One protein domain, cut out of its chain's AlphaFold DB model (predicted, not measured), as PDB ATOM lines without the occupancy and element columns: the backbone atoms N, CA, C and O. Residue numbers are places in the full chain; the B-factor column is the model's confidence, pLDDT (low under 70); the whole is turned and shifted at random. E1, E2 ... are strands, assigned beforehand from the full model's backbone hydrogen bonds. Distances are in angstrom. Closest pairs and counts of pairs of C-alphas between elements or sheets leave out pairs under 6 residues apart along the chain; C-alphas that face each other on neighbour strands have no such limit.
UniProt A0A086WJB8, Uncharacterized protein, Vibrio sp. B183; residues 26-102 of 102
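AT A GLANCE: This is residues 26 to 102 of the 102 residues of an uncharacterized protein of Vibrio sp. B183 (UniProt A0A086WJB8). The model is a small sandwich made from one twisted sheet that folds over on itself at a sharp bend in E3. A layer of E2, E6 and the first half of E3 covers part of a larger layer of E1, E4, E5, E7 and the rest of E3; the bend in E3 and the links E1 to E2 and E6 to E7 pass between the layers at one end, and the turn from E5 to E6 at the other. The 77 printed residues hold seven named strands, E1 to E7 in chain order, and no named helix; the class is all strand, and the sheet is branched and antiparallel. It is compact and rounded, with a radius of gyration of the C-alphas of 11.9 A and spans of 32 by 28 by 20 A.

HOW THE PARTS SIT: E1, residues 26 to 33, is the antiparallel neighbour of E3, residues 49 to 64, at 143 degrees; N 29 and O 61 are 2.9 A apart, within hydrogen-bond range. On the other side of E1 is E7, residues 96 to 101, antiparallel at 153 degrees, with N 30 and O 100 at 2.8 A. E3 bends by 124 degrees at residue 56 and its pairing is staggered. E2, residues 38 to 44, pairs with E3 residues 49 to 56, with N 40 and O 53 at 2.9 A. On the other side of E2 is E6, residues 89 to 94, antiparallel at 159 degrees, with N 41 and O 92 at 2.9 A. E4, residues 69 to 75, is antiparallel to E3 at 126 degrees, on the other side of E3 from E1 and E2, with N 60 and O 72 at 2.9 A. E5, residues 78 to 84, is antiparallel to E4 at 160 degrees, with N 73 and O 80 at 2.7 A. E2, E3, E4 and E5 form a meander, each strand the antiparallel neighbour of the one before, through three hairpins. The edge strands are E5, E6 and E7; the closest C-alphas of E5 and E6, those of Ser 84 and Ser 90, are 6.9 A apart. E2 and E5 are apart.

IN THESE COORDINATES: E1 begins at C-alpha 26, (152.654, 264.056, 335.076), and measures 23.1 A from first to last C-alpha. E2 measures 19.5 A, E3 23.0 A, E4 18.7 A, E5 19.9 A and E6 16.2 A. The bend of E3 is at C-alpha 56, (136.038, 247.040, 335.316). E7, 14.0 A long, ends at C-alpha 101, (146.966, 259.245, 343.928).

THE WHOLE: The two C-alphas farthest apart, those of Met 35 and Ser 66, are 33.5 A apart. The printed part has no cut, and the six links between strands are tight. The mean pLDDT of the printed part is 95.2; residue 102, the chain's last, is under 70.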
ATOM      1  N   GLU A  26     152.989 262.882 334.275       91.31
ATOM      2  CA  GLU A  26     152.654 264.056 335.076       91.31
ATOM      3  C   GLU A  26     152.057 263.636 336.419       91.31
ATOM      4  O   GLU A  26     152.498 264.108 337.462       91.31
ATOM      5  N   PHE A  27     151.107 262.700 336.396       91.12
ATOM      6  CA  PHE A  27     150.553 262.062 337.586       91.12
ATOM      7  C   PHE A  27     149.943 260.705 337.237       91.12
ATOM      8  O   PHE A  27     149.588 260.435 336.082       91.12
ATOM      9  N   MET A  28     149.810 259.856 338.253       93.25
ATOM     10  CA  MET A  28     149.157 258.563 338.140       93.25
ATOM     11  C   MET A  28     148.160 258.377 339.279       93.25
ATOM     12  O   MET A  28     148.414 258.739 340.426       93.25
ATOM     13  N   THR A  29     147.014 257.794 338.955       94.38
ATOM     14  CA  THR A  29     145.940 257.565 339.915       94.38
ATOM     15  C   THR A  29     145.455 256.131 339.802       94.38
ATOM     16  O   THR A  29     145.087 255.682 338.719       94.38
ATOM     17  N   HIS A  30     145.413 255.431 340.930       96.56
ATOM     18  CA  HIS A  30     144.795 254.121 341.045       96.56
ATOM     19  C   HIS A  30     143.320 254.266 341.429       96.56
ATOM     20  O   HIS A  30     142.961 255.034 342.324       96.56
ATOM     21  N   ILE A  31     142.449 253.530 340.746       96.88
ATOM     22  CA  ILE A  31     141.002 253.560 340.938       96.88
ATOM     23  C   ILE A  31     140.512 252.140 341.193       96.88
ATOM     24  O   ILE A  31     140.718 251.247 340.373       96.88
ATOM     25  N   THR A  32     139.773 251.961 342.285       97.25
ATOM     26  CA  THR A  32     139.057 250.717 342.594       97.25
ATOM     27  C   THR A  32     137.565 250.920 342.373       97.25
ATOM     28  O   THR A  32     136.999 251.950 342.752       97.25
ATOM     29  N   CYS A  33     136.916 249.944 341.747       96.94
ATOM     30  CA  CYS A  33     135.502 250.007 341.399       96.94
ATOM     31  C   CYS A  33     134.609 249.331 342.436       96.94
ATOM     32  O   CYS A  33     135.004 248.363 343.086       96.94
ATOM     33  N   LYS A  34     133.366 249.813 342.549       96.62
ATOM     34  CA  LYS A  34     132.348 249.199 343.413       96.62
ATOM     35  C   LYS A  34     131.939 247.817 342.907       96.62
ATOM     36  O   LYS A  34     132.223 247.425 341.772       96.62
ATOM     37  N   MET A  35     131.196 247.091 343.744       93.31
ATOM     38  CA  MET A  35     130.555 245.828 343.367       93.31
ATOM     39  C   MET A  35     129.727 246.005 342.078       93.31
ATOM     40  O   MET A  35     129.010 246.993 341.924       93.31
ATOM     41  N   GLY A  36     129.870 245.071 341.134       91.19
ATOM     42  CA  GLY A  36     129.316 245.188 339.774       91.19
ATOM     43  C   GLY A  36     130.248 245.863 338.752       91.19
ATOM     44  O   GLY A  36     129.983 245.792 337.554       91.19
ATOM     45  N   GLY A  37     131.366 246.443 339.203       96.88
ATOM     46  CA  GLY A  37     132.418 247.025 338.369       96.88
ATOM     47  C   GLY A  37     132.108 248.431 337.845       96.88
ATOM     48  O   GLY A  37     130.962 248.892 337.857       96.88
ATOM     49  N   CYS A  38     133.144 249.129 337.375       98.00
ATOM     50  CA  CYS A  38     132.987 250.417 336.710       98.00
ATOM     51  C   CYS A  38     132.581 250.256 335.243       98.00
ATOM     52  O   CYS A  38     132.801 249.224 334.602       98.00
ATOM     53  N   THR A  39     132.039 251.342 334.694       98.12
ATOM     54  CA  THR A  39     131.855 251.528 333.251       98.12
ATOM     55  C   THR A  39     132.657 252.733 332.786       98.12
ATOM     56  O   THR A  39     132.511 253.815 333.357       98.12
ATOM     57  N   MET A  40     133.465 252.554 331.743       97.69
ATOM     58  CA  MET A  40     134.194 253.635 331.088       97.69
ATOM     59  C   MET A  40     133.365 254.228 329.954       97.69
ATOM     60  O   MET A  40     132.979 253.516 329.023       97.69
ATOM     61  N   VAL A  41     133.147 255.538 330.011       97.81
ATOM     62  CA  VAL A  41     132.460 256.305 328.971       97.81
ATOM     63  C   VAL A  41     133.410 257.366 328.443       97.81
ATOM     64  O   VAL A  41     133.890 258.190 329.213       97.81
ATOM     65  N   CYS A  42     133.659 257.360 327.140       97.06
ATOM     66  CA  CYS A  42     134.482 258.358 326.473       97.06
ATOM     67  C   CYS A  42     133.602 259.295 325.654       97.06
ATOM     68  O   CYS A  42     132.654 258.860 325.000       97.06
ATOM     69  N   THR A  43     133.898 260.587 325.719       97.38
ATOM     70  CA  THR A  43     133.256 261.632 324.922       97.38
ATOM     71  C   THR A  43     134.275 262.147 323.917       97.38
ATOM     72  O   THR A  43     135.318 262.650 324.330       97.38
ATOM     73  N   SER A  44     133.998 262.012 322.618       95.50
ATOM     74  CA  SER A  44     134.870 262.542 321.565       95.50
ATOM     75  C   SER A  44     134.899 264.073 321.578       95.50
ATOM     76  O   SER A  44     134.022 264.714 322.162       95.50
ATOM     77  N   ALA A  45     135.862 264.671 320.876       93.50
ATOM     78  CA  ALA A  45     135.914 266.116 320.648       93.50
ATOM     79  C   ALA A  45     134.618 266.682 320.026       93.50
ATOM     80  O   ALA A  45     134.220 267.803 320.321       93.50
ATOM     81  N   GLU A  46     133.920 265.881 319.216       94.44
ATOM     82  CA  GLU A  46     132.616 266.207 318.615       94.44
ATOM     83  C   GLU A  46     131.428 266.031 319.586       94.44
ATOM     84  O   GLU A  46     130.275 266.243 319.217       94.44
ATOM     85  N   GLY A  47     131.679 265.606 320.827       93.69
ATOM     86  CA  GLY A  47     130.660 265.414 321.863       93.69
ATOM     87  C   GLY A  47     129.954 264.055 321.833       93.69
ATOM     88  O   GLY A  47     129.058 263.812 322.646       93.69
ATOM     89  N   LYS A  48     130.345 263.136 320.938       96.56
ATOM     90  CA  LYS A  48     129.749 261.796 320.867       96.56
ATOM     91  C   LYS A  48     130.223 260.950 322.044       96.56
ATOM     92  O   LYS A  48     131.422 260.802 322.258       96.56
ATOM     93  N   LYS A  49     129.277 260.354 322.771       96.44
ATOM     94  CA  LYS A  49     129.560 259.449 323.891       96.44
ATOM     95  C   LYS A  49     129.581 257.997 323.432       96.44
ATOM     96  O   LYS A  49     128.681 257.567 322.712       96.44
ATOM     97  N   ASP A  50     130.576 257.250 323.887       96.50
ATOM     98  CA  ASP A  50     130.752 255.828 323.608       96.50
ATOM     99  C   ASP A  50     131.202 255.080 324.867       96.50
ATOM    100  O   ASP A  50     131.945 255.614 325.693       96.50
ATOM    101  N   VAL A  51     130.750 253.837 325.025       97.00
ATOM    102  CA  VAL A  51     131.132 252.995 326.164       97.00
ATOM    103  C   VAL A  51     132.268 252.079 325.732       97.00
ATOM    104  O   VAL A  51     132.035 251.106 325.018       97.00
ATOM    105  N   LYS A  52     133.489 252.356 326.197       95.44
ATOM    106  CA  LYS A  52     134.679 251.579 325.809       95.44
ATOM    107  C   LYS A  52     134.824 250.268 326.574       95.44
ATOM    108  O   LYS A  52     135.311 249.291 326.020       95.44
ATOM    109  N   ALA A  53     134.412 250.244 327.841       95.94
ATOM    110  CA  ALA A  53     134.551 249.070 328.695       95.94
ATOM    111  C   ALA A  53     133.517 249.059 329.829       95.94
ATOM    112  O   ALA A  53     133.067 250.107 330.299       95.94
ATOM    113  N   LYS A  54     133.150 247.856 330.279       97.12
ATOM    114  CA  LYS A  54     132.215 247.590 331.384       97.12
ATOM    115  C   LYS A  54     132.769 246.484 332.278       97.12
ATOM    116  O   LYS A  54     133.588 245.691 331.824       97.12
ATOM    117  N   GLY A  55     132.285 246.408 333.519       96.88
ATOM    118  CA  GLY A  55     132.690 245.366 334.468       96.88
ATOM    119  C   GLY A  55     134.142 245.507 334.925       96.88
ATOM    120  O   GLY A  55     134.797 244.512 335.217       96.88
ATOM    121  N   ILE A  56     134.655 246.738 334.943       98.12
ATOM    122  CA  ILE A  56     136.038 247.040 335.316       98.12
ATOM    123  C   ILE A  56     136.179 246.879 336.833       98.12
ATOM    124  O   ILE A  56     135.399 247.459 337.583       98.12
ATOM    125  N   ASN A  57     137.151 246.097 337.290       97.81
ATOM    126  CA  ASN A  57     137.455 245.890 338.706       97.81
ATOM    127  C   ASN A  57     138.308 247.028 339.272       97.81
ATOM    128  O   ASN A  57     138.035 247.529 340.361       97.81
ATOM    129  N   SER A  58     139.324 247.439 338.519       97.38
ATOM    130  CA  SER A  58     140.214 248.547 338.859       97.38
ATOM    131  C   SER A  58     140.803 249.175 337.600       97.38
ATOM    132  O   SER A  58     140.747 248.593 336.511       97.38
ATOM    133  N   ALA A  59     141.343 250.380 337.741       97.50
ATOM    134  CA  ALA A  59     142.022 251.086 336.670       97.50
ATOM    135  C   ALA A  59     143.203 251.896 337.204       97.50
ATOM    136  O   ALA A  59     143.060 252.592 338.205       97.50
ATOM    137  N   ASP A  60     144.327 251.872 336.492       96.75
ATOM    138  CA  ASP A  60     145.369 252.891 336.637       96.75
ATOM    139  C   ASP A  60     145.187 253.938 335.544       96.75
ATOM    140  O   ASP A  60     145.171 253.609 334.354       96.75
ATOM    141  N   VAL A  61     145.051 255.197 335.941       96.25
ATOM    142  CA  VAL A  61     144.970 256.338 335.030       96.25
ATOM    143  C   VAL A  61     146.308 257.051 335.052       96.25
ATOM    144  O   VAL A  61     146.726 257.573 336.083       96.25
ATOM    145  N   VAL A  62     146.983 257.053 333.910       95.62
ATOM    146  CA  VAL A  62     148.274 257.703 333.711       95.62
ATOM    147  C   VAL A  62     148.052 258.924 332.840       95.62
ATOM    148  O   VAL A  62     147.660 258.794 331.678       95.62
ATOM    149  N   THR A  63     148.336 260.100 333.384       94.62
ATOM    150  CA  THR A  63     148.348 261.340 332.608       94.62
ATOM    151  C   THR A  63     149.785 261.694 332.284       94.62
ATOM    152  O   THR A  63     150.631 261.815 333.171       94.62
ATOM    153  N   TYR A  64     150.073 261.846 330.998       95.06
ATOM    154  CA  TYR A  64     151.380 262.270 330.517       95.06
ATOM    155  C   TYR A  64     151.423 263.788 330.359       95.06
ATOM    156  O   TYR A  64     150.419 264.408 330.020       95.06
ATOM    157  N   LYS A  65     152.624 264.369 330.453       93.75
ATOM    158  CA  LYS A  65     152.870 265.809 330.229       93.75
ATOM    159  C   LYS A  65     152.431 266.313 328.849       93.75
ATOM    160  O   LYS A  65     152.290 267.512 328.641       93.75
ATOM    161  N   SER A  66     152.240 265.410 327.886       92.94
ATOM    162  CA  SER A  66     151.681 265.726 326.567       92.94
ATOM    163  C   SER A  66     150.169 265.980 326.587       92.94
ATOM    164  O   SER A  66     149.601 266.294 325.544       92.94
ATOM    165  N   GLY A  67     149.499 265.780 327.725       93.00
ATOM    166  CA  GLY A  67     148.041 265.763 327.848       93.00
ATOM    167  C   GLY A  67     147.395 264.459 327.370       93.00
ATOM    168  O   GLY A  67     146.172 264.348 327.368       93.00
ATOM    169  N   THR A  68     148.187 263.469 326.944       95.44
ATOM    170  CA  THR A  68     147.670 262.125 326.651       95.44
ATOM    171  C   THR A  68     147.293 261.439 327.955       95.44
ATOM    172  O   THR A  68     148.068 261.463 328.912       95.44
ATOM    173  N   VAL A  69     146.134 260.788 327.972       96.62
ATOM    174  CA  VAL A  69     145.676 259.998 329.115       96.62
ATOM    175  C   VAL A  69     145.599 258.536 328.707       96.62
ATOM    176  O   VAL A  69     144.996 258.191 327.691       96.62
ATOM    177  N   GLN A  70     146.203 257.663 329.500       96.56
ATOM    178  CA  GLN A  70     146.140 256.219 329.324       96.56
ATOM    179  C   GLN A  70     145.438 255.592 330.521       96.56
ATOM    180  O   GLN A  70     145.780 255.856 331.667       96.56
ATOM    181  N   HIS A  71     144.485 254.716 330.243       97.44
ATOM    182  CA  HIS A  71     143.748 253.970 331.243       97.44
ATOM    183  C   HIS A  71     144.100 252.494 331.110       97.44
ATOM    184  O   HIS A  71     143.756 251.853 330.114       97.44
ATOM    185  N   ASN A  72     144.774 251.954 332.115       97.19
ATOM    186  CA  ASN A  72     145.064 250.534 332.230       97.19
ATOM    187  C   ASN A  72     143.955 249.893 333.058       97.19
ATOM    188  O   ASN A  72     143.939 249.997 334.278       97.19
ATOM    189  N   LEU A  73     142.999 249.273 332.382       97.94
ATOM    190  CA  LEU A  73     141.799 248.694 332.968       97.94
ATOM    191  C   LEU A  73     142.019 247.219 333.296       97.94
ATOM    192  O   LEU A  73     142.581 246.473 332.490       97.94
ATOM    193  N   VAL A  74     141.496 246.775 334.433       97.69
ATOM    194  CA  VAL A  74     141.372 245.357 334.786       97.69
ATOM    195  C   VAL A  74     139.901 244.965 334.690       97.69
ATOM    196  O   VAL A  74     139.069 245.534 335.391       97.69
ATOM    197  N   VAL A  75     139.568 244.006 333.824       96.12
ATOM    198  CA  VAL A  75     138.204 243.490 333.617       96.12
ATOM    199  C   VAL A  75     138.215 241.981 333.843       96.12
ATOM    200  O   VAL A  75     138.761 241.215 333.044       96.12
ATOM    201  N   GLY A  76     137.646 241.539 334.961       92.94
ATOM    202  CA  GLY A  76     137.810 240.180 335.465       92.94
ATOM    203  C   GLY A  76     139.288 239.865 335.698       92.94
ATOM    204  O   GLY A  76     139.923 240.421 336.589       92.94
ATOM    205  N   PHE A  77     139.839 238.983 334.863       91.56
ATOM    206  CA  PHE A  77     141.255 238.592 334.889       91.56
ATOM    207  C   PHE A  77     142.064 239.173 333.717       91.56
ATOM    208  O   PHE A  77     143.243 238.862 333.565       91.56
ATOM    209  N   GLN A  78     141.440 239.988 332.861       94.81
ATOM    210  CA  GLN A  78     142.063 240.552 331.666       94.81
ATOM    211  C   GLN A  78     142.506 241.997 331.895       94.81
ATOM    212  O   GLN A  78     141.853 242.753 332.614       94.81
ATOM    213  N   LYS A  79     143.602 242.387 331.238       95.62
ATOM    214  CA  LYS A  79     144.065 243.775 331.174       95.62
ATOM    215  C   LYS A  79     143.703 244.379 329.822       95.62
ATOM    216  O   LYS A  79     143.933 243.756 328.789       95.62
ATOM    217  N   MET A  80     143.172 245.594 329.836       95.88
ATOM    218  CA  MET A  80     142.825 246.374 328.652       95.88
ATOM    219  C   MET A  80     143.445 247.763 328.773       95.88
ATOM    220  O   MET A  80     143.492 248.321 329.861       95.88
ATOM    221  N   VAL A  81     143.907 248.329 327.661       96.75
ATOM    222  CA  VAL A  81     144.467 249.684 327.637       96.75
ATOM    223  C   VAL A  81     143.610 250.560 326.737       96.75
ATOM    224  O   VAL A  81     143.381 250.217 325.579       96.75
ATOM    225  N   VAL A  82     143.157 251.695 327.263       96.19
ATOM    226  CA  VAL A  82     142.478 252.745 326.496       96.19
ATOM    227  C   VAL A  82     143.353 253.985 326.525       96.19
ATOM    228  O   VAL A  82     143.672 254.493 327.597       96.19
ATOM    229  N   THR A  83     143.768 254.459 325.354       96.44
ATOM    230  CA  THR A  83     144.624 255.643 325.225       96.44
ATOM    231  C   THR A  83     143.856 256.744 324.523       96.44
ATOM    232  O   THR A  83     143.372 256.539 323.414       96.44
ATOM    233  N   SER A  84     143.804 257.907 325.159       95.81
ATOM    234  CA  SER A  84     143.127 259.100 324.671       95.81
ATOM    235  C   SER A  84     144.178 260.192 324.456       95.81
ATOM    236  O   SER A  84     144.619 260.828 325.420       95.81
ATOM    237  N   PRO A  85     144.653 260.385 323.210       95.06
ATOM    238  CA  PRO A  85     145.551 261.485 322.882       95.06
ATOM    239  C   PRO A  85     144.932 262.843 323.218       95.06
ATOM    240  O   PRO A  85     143.709 263.016 323.155       95.06
ATOM    241  N   ALA A  86     145.779 263.824 323.526       94.25
ATOM    242  CA  ALA A  86     145.335 265.167 323.885       94.25
ATOM    243  C   ALA A  86     144.381 265.752 322.825       94.25
ATOM    244  O   ALA A  86     144.682 265.758 321.632       94.25
ATOM    245  N   GLY A  87     143.218 266.230 323.272       92.00
ATOM    246  CA  GLY A  87     142.217 266.873 322.414       92.00
ATOM    247  C   GLY A  87     141.363 265.935 321.552       92.00
ATOM    248  O   GLY A  87     140.562 266.431 320.767       92.00
ATOM    249  N   THR A  88     141.495 264.609 321.678       94.06
ATOM    250  CA  THR A  88     140.715 263.654 320.859       94.06
ATOM    251  C   THR A  88     139.433 263.187 321.541       94.06
ATOM    252  O   THR A  88     138.355 263.205 320.943       94.06
ATOM    253  N   GLU A  89     139.534 262.791 322.804       94.88
ATOM    254  CA  GLU A  89     138.417 262.351 323.628       94.88
ATOM    255  C   GLU A  89     138.741 262.532 325.115       94.88
ATOM    256  O   GLU A  89     139.901 262.655 325.510       94.88
ATOM    257  N   SER A  90     137.700 262.532 325.943       94.25
ATOM    258  CA  SER A  90     137.805 262.507 327.399       94.25
ATOM    259  C   SER A  90     137.019 261.321 327.941       94.25
ATOM    260  O   SER A  90     135.825 261.184 327.654       94.25
ATOM    261  N   CYS A  91     137.686 260.458 328.703       96.00
ATOM    262  CA  CYS A  91     137.096 259.258 329.279       96.00
ATOM    263  C   CYS A  91     136.869 259.421 330.778       96.00
ATOM    264  O   CYS A  91     137.723 259.921 331.504       96.00
ATOM    265  N   THR A  92     135.718 258.954 331.249       95.44
ATOM    266  CA  THR A  92     135.369 258.925 332.667       95.44
ATOM    267  C   THR A  92     134.981 257.519 333.094       95.44
ATOM    268  O   THR A  92     134.388 256.749 332.332       95.44
ATOM    269  N   LEU A  93     135.321 257.176 334.335       96.94
ATOM    270  CA  LEU A  93     134.891 255.945 334.984       96.94
ATOM    271  C   LEU A  93     133.709 256.246 335.899       96.94
ATOM    272  O   LEU A  93     133.769 257.123 336.757       96.94
ATOM    273  N   ASN A  94     132.631 255.493 335.721       96.94
ATOM    274  CA  ASN A  94     131.446 255.557 336.568       96.94
ATOM    275  C   ASN A  94     131.425 254.366 337.526       96.94
ATOM    276  O   ASN A  94     131.907 253.297 337.161       96.94
ATOM    277  N   ASN A  95     130.792 254.527 338.694       96.69
ATOM    278  CA  ASN A  95     130.707 253.514 339.760       96.69
ATOM    279  C   ASN A  95     132.043 253.241 340.494       96.69
ATOM    280  O   ASN A  95     132.359 252.106 340.852       96.69
ATOM    281  N   ILE A  96     132.821 254.304 340.723       96.38
ATOM    282  CA  ILE A  96     134.081 254.273 341.480       96.38
ATOM    283  C   ILE A  96     133.805 254.086 342.979       96.38
ATOM    284  O   ILE A  96     132.860 254.673 343.516       96.38
ATOM    285  N   ASP A  97     134.638 253.284 343.641       96.25
ATOM    286  CA  ASP A  97     134.655 253.112 345.096       96.25
ATOM    287  C   ASP A  97     135.712 254.003 345.754       96.25
ATOM    288  O   ASP A  97     135.400 254.822 346.616       96.25
ATOM    289  N   LYS A  98     136.959 253.890 345.285       95.25
ATOM    290  CA  LYS A  98     138.115 254.581 345.861       95.25
ATOM    291  C   LYS A  98     139.045 255.105 344.772       95.25
ATOM    292  O   LYS A  98     139.198 254.476 343.726       95.25
ATOM    293  N   ILE A  99     139.676 256.243 345.056       95.12
ATOM    294  CA  ILE A  99     140.706 256.880 344.235       95.12
ATOM    295  C   ILE A  99     141.942 257.091 345.113       95.12
ATOM    296  O   ILE A  99     141.833 257.640 346.210       95.12
ATOM    297  N   GLU A 100     143.105 256.656 344.638       92.12
ATOM    298  CA  GLU A 100     144.394 256.785 345.317       92.12
ATOM    299  C   GLU A 100     145.405 257.417 344.359       92.12
ATOM    300  O   GLU A 100     145.700 256.866 343.301       92.12
ATOM    301  N   ASN A 101     145.927 258.587 344.717       85.44
ATOM    302  CA  ASN A 101     146.966 259.245 343.928       85.44
ATOM    303  C   ASN A 101     148.330 258.651 344.276       85.44
ATOM    304  O   ASN A 101     148.605 258.414 345.456       85.44
ATOM    305  N   GLN A 102     149.156 258.426 343.255       69.38
ATOM    306  CA  GLN A 102     150.541 257.978 343.393       69.38
ATOM    307  C   GLN A 102     151.519 259.090 343.033       69.38
ATOM    308  O   GLN A 102     151.224 259.859 342.090       69.38
TER     309      GLN A 102